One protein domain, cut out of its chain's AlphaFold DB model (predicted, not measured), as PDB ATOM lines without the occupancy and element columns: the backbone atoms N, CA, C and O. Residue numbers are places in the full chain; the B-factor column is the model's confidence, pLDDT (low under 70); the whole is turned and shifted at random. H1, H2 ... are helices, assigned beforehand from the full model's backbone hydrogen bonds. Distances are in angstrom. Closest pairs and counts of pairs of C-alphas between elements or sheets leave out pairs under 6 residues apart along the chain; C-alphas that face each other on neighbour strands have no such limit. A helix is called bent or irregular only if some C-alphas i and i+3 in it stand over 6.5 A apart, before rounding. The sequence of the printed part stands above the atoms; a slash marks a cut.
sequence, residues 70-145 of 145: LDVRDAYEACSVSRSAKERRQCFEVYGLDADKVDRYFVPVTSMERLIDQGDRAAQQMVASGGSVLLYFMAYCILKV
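Overview. This is residues 70 to 145 of the 145 residues of an uncharacterized protein of Edaphochlamys debaryana (UniProt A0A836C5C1). The longest helix, H4, is bent into two arms, and with H3 it makes three sides of an open, loose frame: H3 as one long side, H4a meeting it at a corner, and H4b folding back with no helix beside it. At the other end of H3 sits a small head, the helical hairpin of H1 and H2. Residues 132 to 137 and 139 to 145 stick out from the body. The printed part has 76 residues with four named helices, in the order H1, H2, H3, H4, and no named strand, and its class is all helix. It is loose, with a radius of gyration of the C-alphas of 14.9 A and spans of 40 by 33 by 19 A.

Along the chain. H4, residues 121 to 143, was assigned as one helix by its hydrogen bonds but is bent: C-alphas 129 and 132 are 8.0 A apart. Its arms are H4a, residues 121 to 129, 12.7 A long, and H4b, residues 132 to 143, 16.3 A long. C-alpha 143 is at (138.862, 149.181, 117.760). H3, residues 99 to 117, is 25.5 A long from C-alpha 99 at (126.730, 156.552, 132.181). It has a kink of 30 degrees near residue 106, and is neither bent nor irregular, but only just: C-alphas 104 and 107 are 6.3 A apart. H2 holds residues 85 to 94, 14.7 A long, and H1 residues 70 to 79, 14.0 A long, beginning at C-alpha 70, (127.414, 165.765, 119.762).

Arrangement. H4a and H4b stand at a steep tilt of 61 degrees. H4b touches no helix and is apart from H1, H2 and H3. H4a and H3 only just touch, with 3 pairs of C-alphas within 8 A, and touch only at the corner, through residues 115 to 116 of H3 alone; the closest C-alphas are those of Ile 116 and Ala 123, 7.2 A apart. They run opposite ways at a steep tilt of 61 degrees. H3 touches H2 with residue 99 alone, where the closest C-alphas, of Arg 89 and Ala 99, are 5.4 A apart; their lines are about perpendicular at 78 degrees. H1 and H2 touch as a hairpin, opposite ways at a steep tilt of 42 degrees, with the C-alphas of Cys 79 and Arg 88 closest at 5.6 A. H1 and H3 are close but not clearly touching, with the C-alphas of Val 72 and Val 102 closest at 7.4 A. Every O i to N i+4 pair is within hydrogen-bond range in H1, H2, H4a and H4b, and 12 of 15 are in H3.

Size, cuts and confidence. The two C-alphas farthest apart are those of Val 94 and Ser 129, at 40.2 A. The printed part has no cut and ends at Val 145, the chain's last residue. The links H1 to H2, H2 to H3 and H3 to H4 are tight. Mean pLDDT of the printed part is 71.5; 29 residues are under 70: residue 105, residues 111 to 112, 115 to 135 and 141 to 145.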
ATOM      1  N   LEU A  70     128.173 164.560 119.426       76.50
ATOM      2  CA  LEU A  70     127.414 165.765 119.762       76.50
ATOM      3  C   LEU A  70     126.288 165.440 120.748       76.50
ATOM      4  O   LEU A  70     126.158 166.126 121.756       76.50
ATOM      5  N   ASP A  71     125.575 164.330 120.542       75.56
ATOM      6  CA  ASP A  71     124.511 163.882 121.453       75.56
ATOM      7  C   ASP A  71     125.059 163.550 122.850       75.56
ATOM      8  O   ASP A  71     124.431 163.838 123.868       75.56
ATOM      9  N   VAL A  72     126.270 162.981 122.915       77.19
ATOM     10  CA  VAL A  72     126.962 162.706 124.187       77.19
ATOM     11  C   VAL A  72     127.308 164.000 124.923       77.19
ATOM     12  O   VAL A  72     127.168 164.070 126.146       77.19
ATOM     13  N   ARG A  73     127.741 165.031 124.191       79.50
ATOM     14  CA  ARG A  73     128.072 166.338 124.759       79.50
ATOM     15  C   ARG A  73     126.829 167.054 125.281       79.50
ATOM     16  O   ARG A  73     126.862 167.526 126.416       79.50
ATOM     17  N   ASP A  74     125.746 167.060 124.513       81.31
ATOM     18  CA  ASP A  74     124.477 167.677 124.911       81.31
ATOM     19  C   ASP A  74     123.884 166.977 126.140       81.31
ATOM     20  O   ASP A  74     123.473 167.626 127.107       81.31
ATOM     21  N   ALA A  75     123.920 165.641 126.164       82.12
ATOM     22  CA  ALA A  75     123.499 164.867 127.323       82.12
ATOM     23  C   ALA A  75     124.385 165.146 128.544       82.12
ATOM     24  O   ALA A  75     123.877 165.273 129.659       82.12
ATOM     25  N   TYR A  76     125.704 165.274 128.371       82.19
ATOM     26  CA  TYR A  76     126.603 165.621 129.471       82.19
ATOM     27  C   TYR A  76     126.335 167.031 130.003       82.19
ATOM     28  O   TYR A  76     126.264 167.218 131.217       82.19
ATOM     29  N   GLU A  77     126.124 168.020 129.140       82.38
ATOM     30  CA  GLU A  77     125.797 169.385 129.557       82.38
ATOM     31  C   GLU A  77     124.459 169.440 130.309       82.38
ATOM     32  O   GLU A  77     124.386 170.016 131.396       82.38
ATOM     33  N   ALA A  78     123.435 168.746 129.808       82.75
ATOM     34  CA  ALA A  78     122.126 168.679 130.452       82.75
ATOM     35  C   ALA A  78     122.160 167.919 131.790       82.75
ATOM     36  O   ALA A  78     121.565 168.356 132.778       82.75
ATOM     37  N   CYS A  79     122.861 166.784 131.846       82.75
ATOM     38  CA  CYS A  79     122.843 165.892 133.004       82.75
ATOM     39  C   CYS A  79     123.891 166.251 134.069       82.75
ATOM     40  O   CYS A  79     123.687 165.946 135.245       82.75
ATOM     41  N   SER A  80     124.997 166.917 133.718       77.94
ATOM     42  CA  SER A  80     126.072 167.274 134.665       77.94
ATOM     43  C   SER A  80     125.655 168.293 135.731       77.94
ATOM     44  O   SER A  80     126.299 168.378 136.778       77.94
ATOM     45  N   VAL A  81     124.549 169.013 135.516       79.75
ATOM     46  CA  VAL A  81     123.966 169.955 136.487       79.75
ATOM     47  C   VAL A  81     123.472 169.232 137.754       79.75
ATOM     48  O   VAL A  81     123.442 169.816 138.843       79.75
ATOM     49  N   SER A  82     123.137 167.943 137.646       79.50
ATOM     50  CA  SER A  82     122.678 167.130 138.775       79.50
ATOM     51  C   SER A  82     123.824 166.767 139.725       79.50
ATOM     52  O   SER A  82     124.777 166.061 139.377       79.50
ATOM     53  N   ARG A  83     123.697 167.202 140.988       73.38
ATOM     54  CA  ARG A  83     124.692 166.955 142.051       73.38
ATOM     55  C   ARG A  83     124.753 165.492 142.496       73.38
ATOM     56  O   ARG A  83     125.790 165.055 142.991       73.38
ATOM     57  N   SER A  84     123.673 164.730 142.322       84.75
ATOM     58  CA  SER A  84     123.616 163.315 142.691       84.75
ATOM     59  C   SER A  84     124.070 162.419 141.538       84.75
ATOM     60  O   SER A  84     123.521 162.475 140.439       84.75
ATOM     61  N   ALA A  85     125.037 161.534 141.794       78.25
ATOM     62  CA  ALA A  85     125.510 160.560 140.803       78.25
ATOM     63  C   ALA A  85     124.393 159.609 140.331       78.25
ATOM     64  O   ALA A  85     124.390 159.174 139.183       78.25
ATOM     65  N   LYS A  86     123.419 159.314 141.201       83.62
ATOM     66  CA  LYS A  86     122.283 158.444 140.872       83.62
ATOM     67  C   LYS A  86     121.316 159.112 139.891       83.62
ATOM     68  O   LYS A  86     120.894 158.474 138.934       83.62
ATOM     69  N   GLU A  87     121.021 160.392 140.099       82.75
ATOM     70  CA  GLU A  87     120.181 161.180 139.185       82.75
ATOM     71  C   GLU A  87     120.876 161.390 137.840       82.75
ATOM     72  O   GLU A  87     120.234 161.335 136.796       82.75
ATOM     73  N   ARG A  88     122.202 161.557 137.849       82.44
ATOM     74  CA  ARG A  88     122.997 161.680 136.623       82.44
ATOM     75  C   ARG A  88     122.911 160.430 135.749       82.44
ATOM     76  O   ARG A  88     122.714 160.544 134.548       82.44
ATOM     77  N   ARG A  89     123.004 159.244 136.361       84.00
ATOM     78  CA  ARG A  89     122.856 157.955 135.662       84.00
ATOM     79  C   ARG A  89     121.480 157.808 135.023       84.00
ATOM     80  O   ARG A  89     121.401 157.501 133.843       84.00
ATOM     81  N   GLN A  90     120.422 158.117 135.773       85.62
ATOM     82  CA  GLN A  90     119.055 158.102 135.242       85.62
ATOM     83  C   GLN A  90     118.860 159.114 134.110       85.62
ATOM     84  O   GLN A  90     118.142 158.844 133.157       85.62
ATOM     85  N   CYS A  91     119.516 160.271 134.188       85.00
ATOM     86  CA  CYS A  91     119.481 161.260 133.118       85.00
ATOM     87  C   CYS A  91     120.145 160.725 131.838       85.00
ATOM     88  O   CYS A  91     119.555 160.829 130.769       85.00
ATOM     89  N   PHE A  92     121.306 160.068 131.938       85.06
ATOM     90  CA  PHE A  92     121.962 159.443 130.781       85.06
ATOM     91  C   PHE A  92     121.155 158.285 130.175       85.06
ATOM     92  O   PHE A  92     121.130 158.150 128.953       85.06
ATOM     93  N   GLU A  93     120.421 157.520 130.991       84.62
ATOM     94  CA  GLU A  93     119.509 156.474 130.505       84.62
ATOM     95  C   GLU A  93     118.400 157.034 129.598       84.62
ATOM     96  O   GLU A  93     118.045 156.392 128.611       84.62
ATOM     97  N   VAL A  94     117.893 158.247 129.866       84.88
ATOM     98  CA  VAL A  94     116.882 158.908 129.012       84.88
ATOM     99  C   VAL A  94     117.436 159.224 127.620       84.88
ATOM    100  O   VAL A  94     116.706 159.140 126.636       84.88
ATOM    101  N   TYR A  95     118.731 159.531 127.525       80.19
ATOM    102  CA  TYR A  95     119.434 159.740 126.255       80.19
ATOM    103  C   TYR A  95     119.928 158.431 125.618       80.19
ATOM    104  O   TYR A  95     120.553 158.457 124.560       80.19
ATOM    105  N   GLY A  96     119.668 157.279 126.248       80.88
ATOM    106  CA  GLY A  96     120.160 155.981 125.791       80.88
ATOM    107  C   GLY A  96     121.678 155.829 125.916       80.88
ATOM    108  O   GLY A  96     122.265 155.007 125.215       80.88
ATOM    109  N   LEU A  97     122.325 156.620 126.772       80.19
ATOM    110  CA  LEU A  97     123.770 156.605 126.968       80.19
ATOM    111  C   LEU A  97     124.150 155.797 128.207       80.19
ATOM    112  O   LEU A  97     123.531 155.895 129.266       80.19
ATOM    113  N   ASP A  98     125.232 155.037 128.083       82.06
ATOM    114  CA  ASP A  98     125.831 154.325 129.206       82.06
ATOM    115  C   ASP A  98     126.642 155.308 130.061       82.06
ATOM    116  O   ASP A  98     127.703 155.794 129.656       82.06
ATOM    117  N   ALA A  99     126.129 155.603 131.256       77.19
ATOM    118  CA  ALA A  99     126.730 156.552 132.181       77.19
ATOM    119  C   ALA A  99     128.181 156.200 132.549       77.19
ATOM    120  O   ALA A  99     128.995 157.107 132.713       77.19
ATOM    121  N   ASP A 100     128.526 154.912 132.654       80.12
ATOM    122  CA  ASP A 100     129.883 154.495 133.018       80.12
ATOM    123  C   ASP A 100     130.861 154.693 131.849       80.12
ATOM    124  O   ASP A 100     132.037 155.000 132.066       80.12
ATOM    125  N   LYS A 101     130.390 154.574 130.599       75.69
ATOM    126  CA  LYS A 101     131.197 154.912 129.415       75.69
ATOM    127  C   LYS A 101     131.376 156.420 129.289       75.69
ATOM    128  O   LYS A 101     132.500 156.879 129.096       75.69
ATOM    129  N   VAL A 102     130.302 157.195 129.448       74.94
ATOM    130  CA  VAL A 102     130.377 158.663 129.390       74.94
ATOM    131  C   VAL A 102     131.349 159.191 130.448       74.94
ATOM    132  O   VAL A 102     132.219 159.989 130.118       74.94
ATOM    133  N   ASP A 103     131.299 158.693 131.684       75.94
ATOM    134  CA  ASP A 103     132.198 159.156 132.750       75.94
ATOM    135  C   ASP A 103     133.672 158.793 132.469       75.94
ATOM    136  O   ASP A 103     134.569 159.615 132.655       75.94
ATOM    137  N   ARG A 104     133.945 157.593 131.931       76.38
ATOM    138  CA  ARG A 104     135.316 157.155 131.598       76.38
ATOM    139  C   ARG A 104     135.942 157.905 130.429       76.38
ATOM    140  O   ARG A 104     137.153 158.113 130.448       76.38
ATOM    141  N   TYR A 105     135.163 158.266 129.413       68.75
ATOM    142  CA  TYR A 105     135.697 158.885 128.196       68.75
ATOM    143  C   TYR A 105     135.552 160.404 128.192       68.75
ATOM    144  O   TYR A 105     136.453 161.103 127.735       68.75
ATOM    145  N   PHE A 106     134.455 160.934 128.731       70.56
ATOM    146  CA  PHE A 106     134.136 162.351 128.617       70.56
ATOM    147  C   PHE A 106     134.814 163.200 129.696       70.56
ATOM    148  O   PHE A 106     135.258 164.306 129.391       70.56
ATOM    149  N   VAL A 107     134.981 162.687 130.925       70.12
ATOM    150  CA  VAL A 107     135.670 163.409 132.015       70.12
ATOM    151  C   VAL A 107     137.141 163.706 131.682       70.12
ATOM    152  O   VAL A 107     137.559 164.856 131.846       70.12
ATOM    153  N   PRO A 108     137.945 162.752 131.167       70.75
ATOM    154  CA  PRO A 108     139.314 163.053 130.757       70.75
ATOM    155  C   PRO A 108     139.366 164.066 129.611       70.75
ATOM    156  O   PRO A 108     140.173 164.995 129.665       70.75
ATOM    157  N   VAL A 109     138.482 163.926 128.615       71.19
ATOM    158  CA  VAL A 109     138.440 164.791 127.425       71.19
ATOM    159  C   VAL A 109     138.078 166.227 127.795       71.19
ATOM    160  O   VAL A 109     138.818 167.136 127.434       71.19
ATOM    161  N   THR A 110     137.035 166.442 128.602       70.25
ATOM    162  CA  THR A 110     136.684 167.792 129.081       70.25
ATOM    163  C   THR A 110     137.750 168.382 130.004       70.25
ATOM    164  O   THR A 110     137.962 169.595 129.996       70.25
ATOM    165  N   SER A 111     138.467 167.559 130.780       69.31
ATOM    166  CA  SER A 111     139.608 168.052 131.563       69.31
ATOM    167  C   SER A 111     140.756 168.526 130.663       69.31
ATOM    168  O   SER A 111     141.329 169.584 130.915       69.31
ATOM    169  N   MET A 112     141.047 167.793 129.581       66.75
ATOM    170  CA  MET A 112     142.068 168.166 128.602       66.75
ATOM    171  C   MET A 112     141.659 169.394 127.789       66.75
ATOM    172  O   MET A 112     142.479 170.294 127.639       66.75
ATOM    173  N   GLU A 113     140.409 169.482 127.325       71.44
ATOM    174  CA  GLU A 113     139.884 170.680 126.654       71.44
ATOM    175  C   GLU A 113     140.042 171.914 127.540       71.44
ATOM    176  O   GLU A 113     140.581 172.925 127.100       71.44
ATOM    177  N   ARG A 114     139.693 171.810 128.828       70.44
ATOM    178  CA  ARG A 114     139.835 172.928 129.765       70.44
ATOM    179  C   ARG A 114     141.293 173.345 129.980       70.44
ATOM    180  O   ARG A 114     141.560 174.533 130.153       70.44
ATOM    181  N   LEU A 115     142.228 172.393 129.974       65.25
ATOM    182  CA  LEU A 115     143.668 172.664 130.067       65.25
ATOM    183  C   LEU A 115     144.221 173.303 128.782       65.25
ATOM    184  O   LEU A 115     145.107 174.155 128.853       65.25
ATOM    185  N   ILE A 116     143.688 172.926 127.619       66.69
ATOM    186  CA  ILE A 116     144.036 173.521 126.324       66.69
ATOM    187  C   ILE A 116     143.485 174.952 126.226       66.69
ATOM    188  O   ILE A 116     144.227 175.857 125.841       66.69
ATOM    189  N   ASP A 117     142.235 175.177 126.639       66.44
ATOM    190  CA  ASP A 117     141.582 176.495 126.655       66.44
ATOM    191  C   ASP A 117     142.240 177.464 127.642       66.44
ATOM    192  O   ASP A 117     142.320 178.666 127.383       66.44
ATOM    193  N   GLN A 118     142.766 176.955 128.762       67.31
ATOM    194  CA  GLN A 118     143.563 177.754 129.698       67.31
ATOM    195  C   GLN A 118     144.930 178.171 129.133       67.31
ATOM    196  O   GLN A 118     145.617 178.981 129.756       67.31
ATOM    197  N   GLY A 119     145.295 177.708 127.933       56.72
ATOM    198  CA  GLY A 119     146.389 178.290 127.165       56.72
ATOM    199  C   GLY A 119     147.759 178.067 127.792       56.72
ATOM    200  O   GLY A 119     148.646 178.911 127.646       56.72
ATOM    201  N   ASP A 120     147.954 176.942 128.479       58.88
ATOM    202  CA  ASP A 120     149.270 176.604 128.995       58.88
ATOM    203  C   ASP A 120     150.149 176.135 127.826       58.88
ATOM    204  O   ASP A 120     150.063 175.002 127.341       58.88
ATOM    205  N   ARG A 121     150.989 177.036 127.308       59.41
ATOM    206  CA  ARG A 121     151.919 176.746 126.201       59.41
ATOM    207  C   ARG A 121     152.853 175.568 126.518       59.41
ATOM    208  O   ARG A 121     153.351 174.927 125.593       59.41
ATOM    209  N   ALA A 122     153.031 175.234 127.800       54.75
ATOM    210  CA  ALA A 122     153.729 174.035 128.255       54.75
ATOM    211  C   ALA A 122     152.959 172.729 127.951       54.75
ATOM    212  O   ALA A 122     153.569 171.726 127.574       54.75
ATOM    213  N   ALA A 123     151.623 172.734 128.030       52.59
ATOM    214  CA  ALA A 123     150.786 171.582 127.687       52.59
ATOM    215  C   ALA A 123     150.747 171.335 126.169       52.59
ATOM    216  O   ALA A 123     150.844 170.190 125.730       52.59
ATOM    217  N   GLN A 124     150.714 172.398 125.356       55.84
ATOM    218  CA  GLN A 124     150.829 172.279 123.895       55.84
ATOM    219  C   GLN A 124     152.165 171.645 123.466       55.84
ATOM    220  O   GLN A 124     152.188 170.862 122.517       55.84
ATOM    221  N   GLN A 125     153.260 171.898 124.194       57.09
ATOM    222  CA  GLN A 125     154.557 171.252 123.951       57.09
ATOM    223  C   GLN A 125     154.570 169.757 124.317       57.09
ATOM    224  O   GLN A 125     155.200 168.957 123.620       57.09
ATOM    225  N   MET A 126     153.849 169.350 125.365       55.69
ATOM    226  CA  MET A 126     153.712 167.934 125.738       55.69
ATOM    227  C   MET A 126     152.771 167.166 124.792       55.69
ATOM    228  O   MET A 126     153.045 166.019 124.438       55.69
ATOM    229  N   VAL A 127     151.712 167.807 124.287       56.25
ATOM    230  CA  VAL A 127     150.829 167.214 123.265       56.25
ATOM    231  C   VAL A 127     151.553 167.079 121.923       56.25
ATOM    232  O   VAL A 127     151.448 166.032 121.284       56.25
ATOM    233  N   ALA A 128     152.354 168.076 121.535       56.22
ATOM    234  CA  ALA A 128     153.156 168.034 120.311       56.22
ATOM    235  C   ALA A 128     154.263 166.962 120.335       56.22
ATOM    236  O   ALA A 128     154.660 166.485 119.275       56.22
ATOM    237  N   SER A 129     154.757 166.574 121.518       57.56
ATOM    238  CA  SER A 129     155.852 165.600 121.655       57.56
ATOM    239  C   SER A 129     155.409 164.170 121.992       57.56
ATOM    240  O   SER A 129     156.177 163.244 121.742       57.56
ATOM    241  N   GLY A 130     154.187 163.947 122.492       56.50
ATOM    242  CA  GLY A 130     153.740 162.591 122.859       56.50
ATOM    243  C   GLY A 130     152.230 162.336 122.884       56.50
ATOM    244  O   GLY A 130     151.816 161.194 123.092       56.50
ATOM    245  N   GLY A 131     151.389 163.346 122.640       57.06
ATOM    246  CA  GLY A 131     149.928 163.209 122.734       57.06
ATOM    247  C   GLY A 131     149.317 162.311 121.654       57.06
ATOM    248  O   GLY A 131     148.331 161.618 121.906       57.06
ATOM    249  N   SER A 132     149.933 162.251 120.470       63.41
ATOM    250  CA  SER A 132     149.456 161.417 119.361       63.41
ATOM    251  C   SER A 132     149.534 159.919 119.667       63.41
ATOM    252  O   SER A 132     148.648 159.178 119.256       63.41
ATOM    253  N   VAL A 133     150.529 159.466 120.440       67.69
ATOM    254  CA  VAL A 133     150.685 158.049 120.816       67.69
ATOM    255  C   VAL A 133     149.584 157.616 121.782       67.69
ATOM    256  O   VAL A 133     149.066 156.508 121.669       67.69
ATOM    257  N   LEU A 134     149.173 158.503 122.691       65.75
ATOM    258  CA  LEU A 134     148.115 158.226 123.662       65.75
ATOM    259  C   LEU A 134     146.733 158.198 122.993       65.75
ATOM    260  O   LEU A 134     145.929 157.316 123.288       65.75
ATOM    261  N   LEU A 135     146.495 159.085 122.018       66.81
ATOM    262  CA  LEU A 135     145.307 159.034 121.158       66.81
ATOM    263  C   LEU A 135     145.280 157.767 120.291       66.81
ATOM    264  O   LEU A 135     144.236 157.127 120.191       66.81
ATOM    265  N   TYR A 136     146.421 157.360 119.723       70.31
ATOM    266  CA  TYR A 136     146.535 156.106 118.970       70.31
ATOM    267  C   TYR A 136     146.281 154.879 119.848       70.31
ATOM    268  O   TYR A 136     145.583 153.962 119.423       70.31
ATOM    269  N   PHE A 137     146.809 154.857 121.073       70.06
ATOM    270  CA  PHE A 137     146.598 153.752 122.005       70.06
ATOM    271  C   PHE A 137     145.131 153.665 122.447       70.06
ATOM    272  O   PHE A 137     144.552 152.582 122.448       70.06
ATOM    273  N   MET A 138     144.495 154.805 122.735       70.25
ATOM    274  CA  MET A 138     143.071 154.859 123.079       70.25
ATOM    275  C   MET A 138     142.177 154.447 121.905       70.25
ATOM    276  O   MET A 138     141.264 153.646 122.094       70.25
ATOM    277  N   ALA A 139     142.469 154.910 120.687       71.25
ATOM    278  CA  ALA A 139     141.760 154.475 119.485       71.25
ATOM    279  C   ALA A 139     141.941 152.967 119.227       71.25
ATOM    280  O   ALA A 139     140.978 152.276 118.897       71.25
ATOM    281  N   TYR A 140     143.147 152.430 119.442       72.88
ATOM    282  CA  TYR A 140     143.429 150.999 119.310       72.88
ATOM    283  C   TYR A 140     142.658 150.153 120.334       72.88
ATOM    284  O   TYR A 140     142.142 149.093 119.988       72.88
ATOM    285  N   CYS A 141     142.527 150.625 121.576       66.69
ATOM    286  CA  CYS A 141     141.728 149.953 122.600       66.69
ATOM    287  C   CYS A 141     140.225 149.941 122.283       66.69
ATOM    288  O   CYS A 141     139.542 149.013 122.700       66.69
ATOM    289  N   ILE A 142     139.716 150.935 121.549       67.19
ATOM    290  CA  ILE A 142     138.306 151.000 121.134       67.19
ATOM    291  C   ILE A 142     138.041 150.092 119.921       67.19
ATOM    292  O   ILE A 142     136.999 149.458 119.856       67.19
ATOM    293  N   LEU A 143     138.991 149.991 118.984       69.19
ATOM    294  CA  LEU A 143     138.862 149.181 117.760       69.19
ATOM    295  C   LEU A 143     139.121 147.677 117.960       69.19
ATOM    296  O   LEU A 143     138.847 146.887 117.059       69.19
ATOM    297  N   LYS A 144     139.712 147.276 119.092       50.62
ATOM    298  CA  LYS A 144     140.090 145.882 119.390       50.62
ATOM    299  C   LYS A 144     139.200 145.227 120.462       50.62
ATOM    300  O   LYS A 144     139.651 144.294 121.132       50.62
ATOM    301  N   VAL A 145     137.979 145.730 120.636       47.91
ATOM    302  CA  VAL A 145     136.887 145.119 121.418       47.91
ATOM    303  C   VAL A 145     135.803 144.691 120.445       47.91
ATOM    304  O   VAL A 145     135.324 143.548 120.600       47.91
TER     305      VAL A 145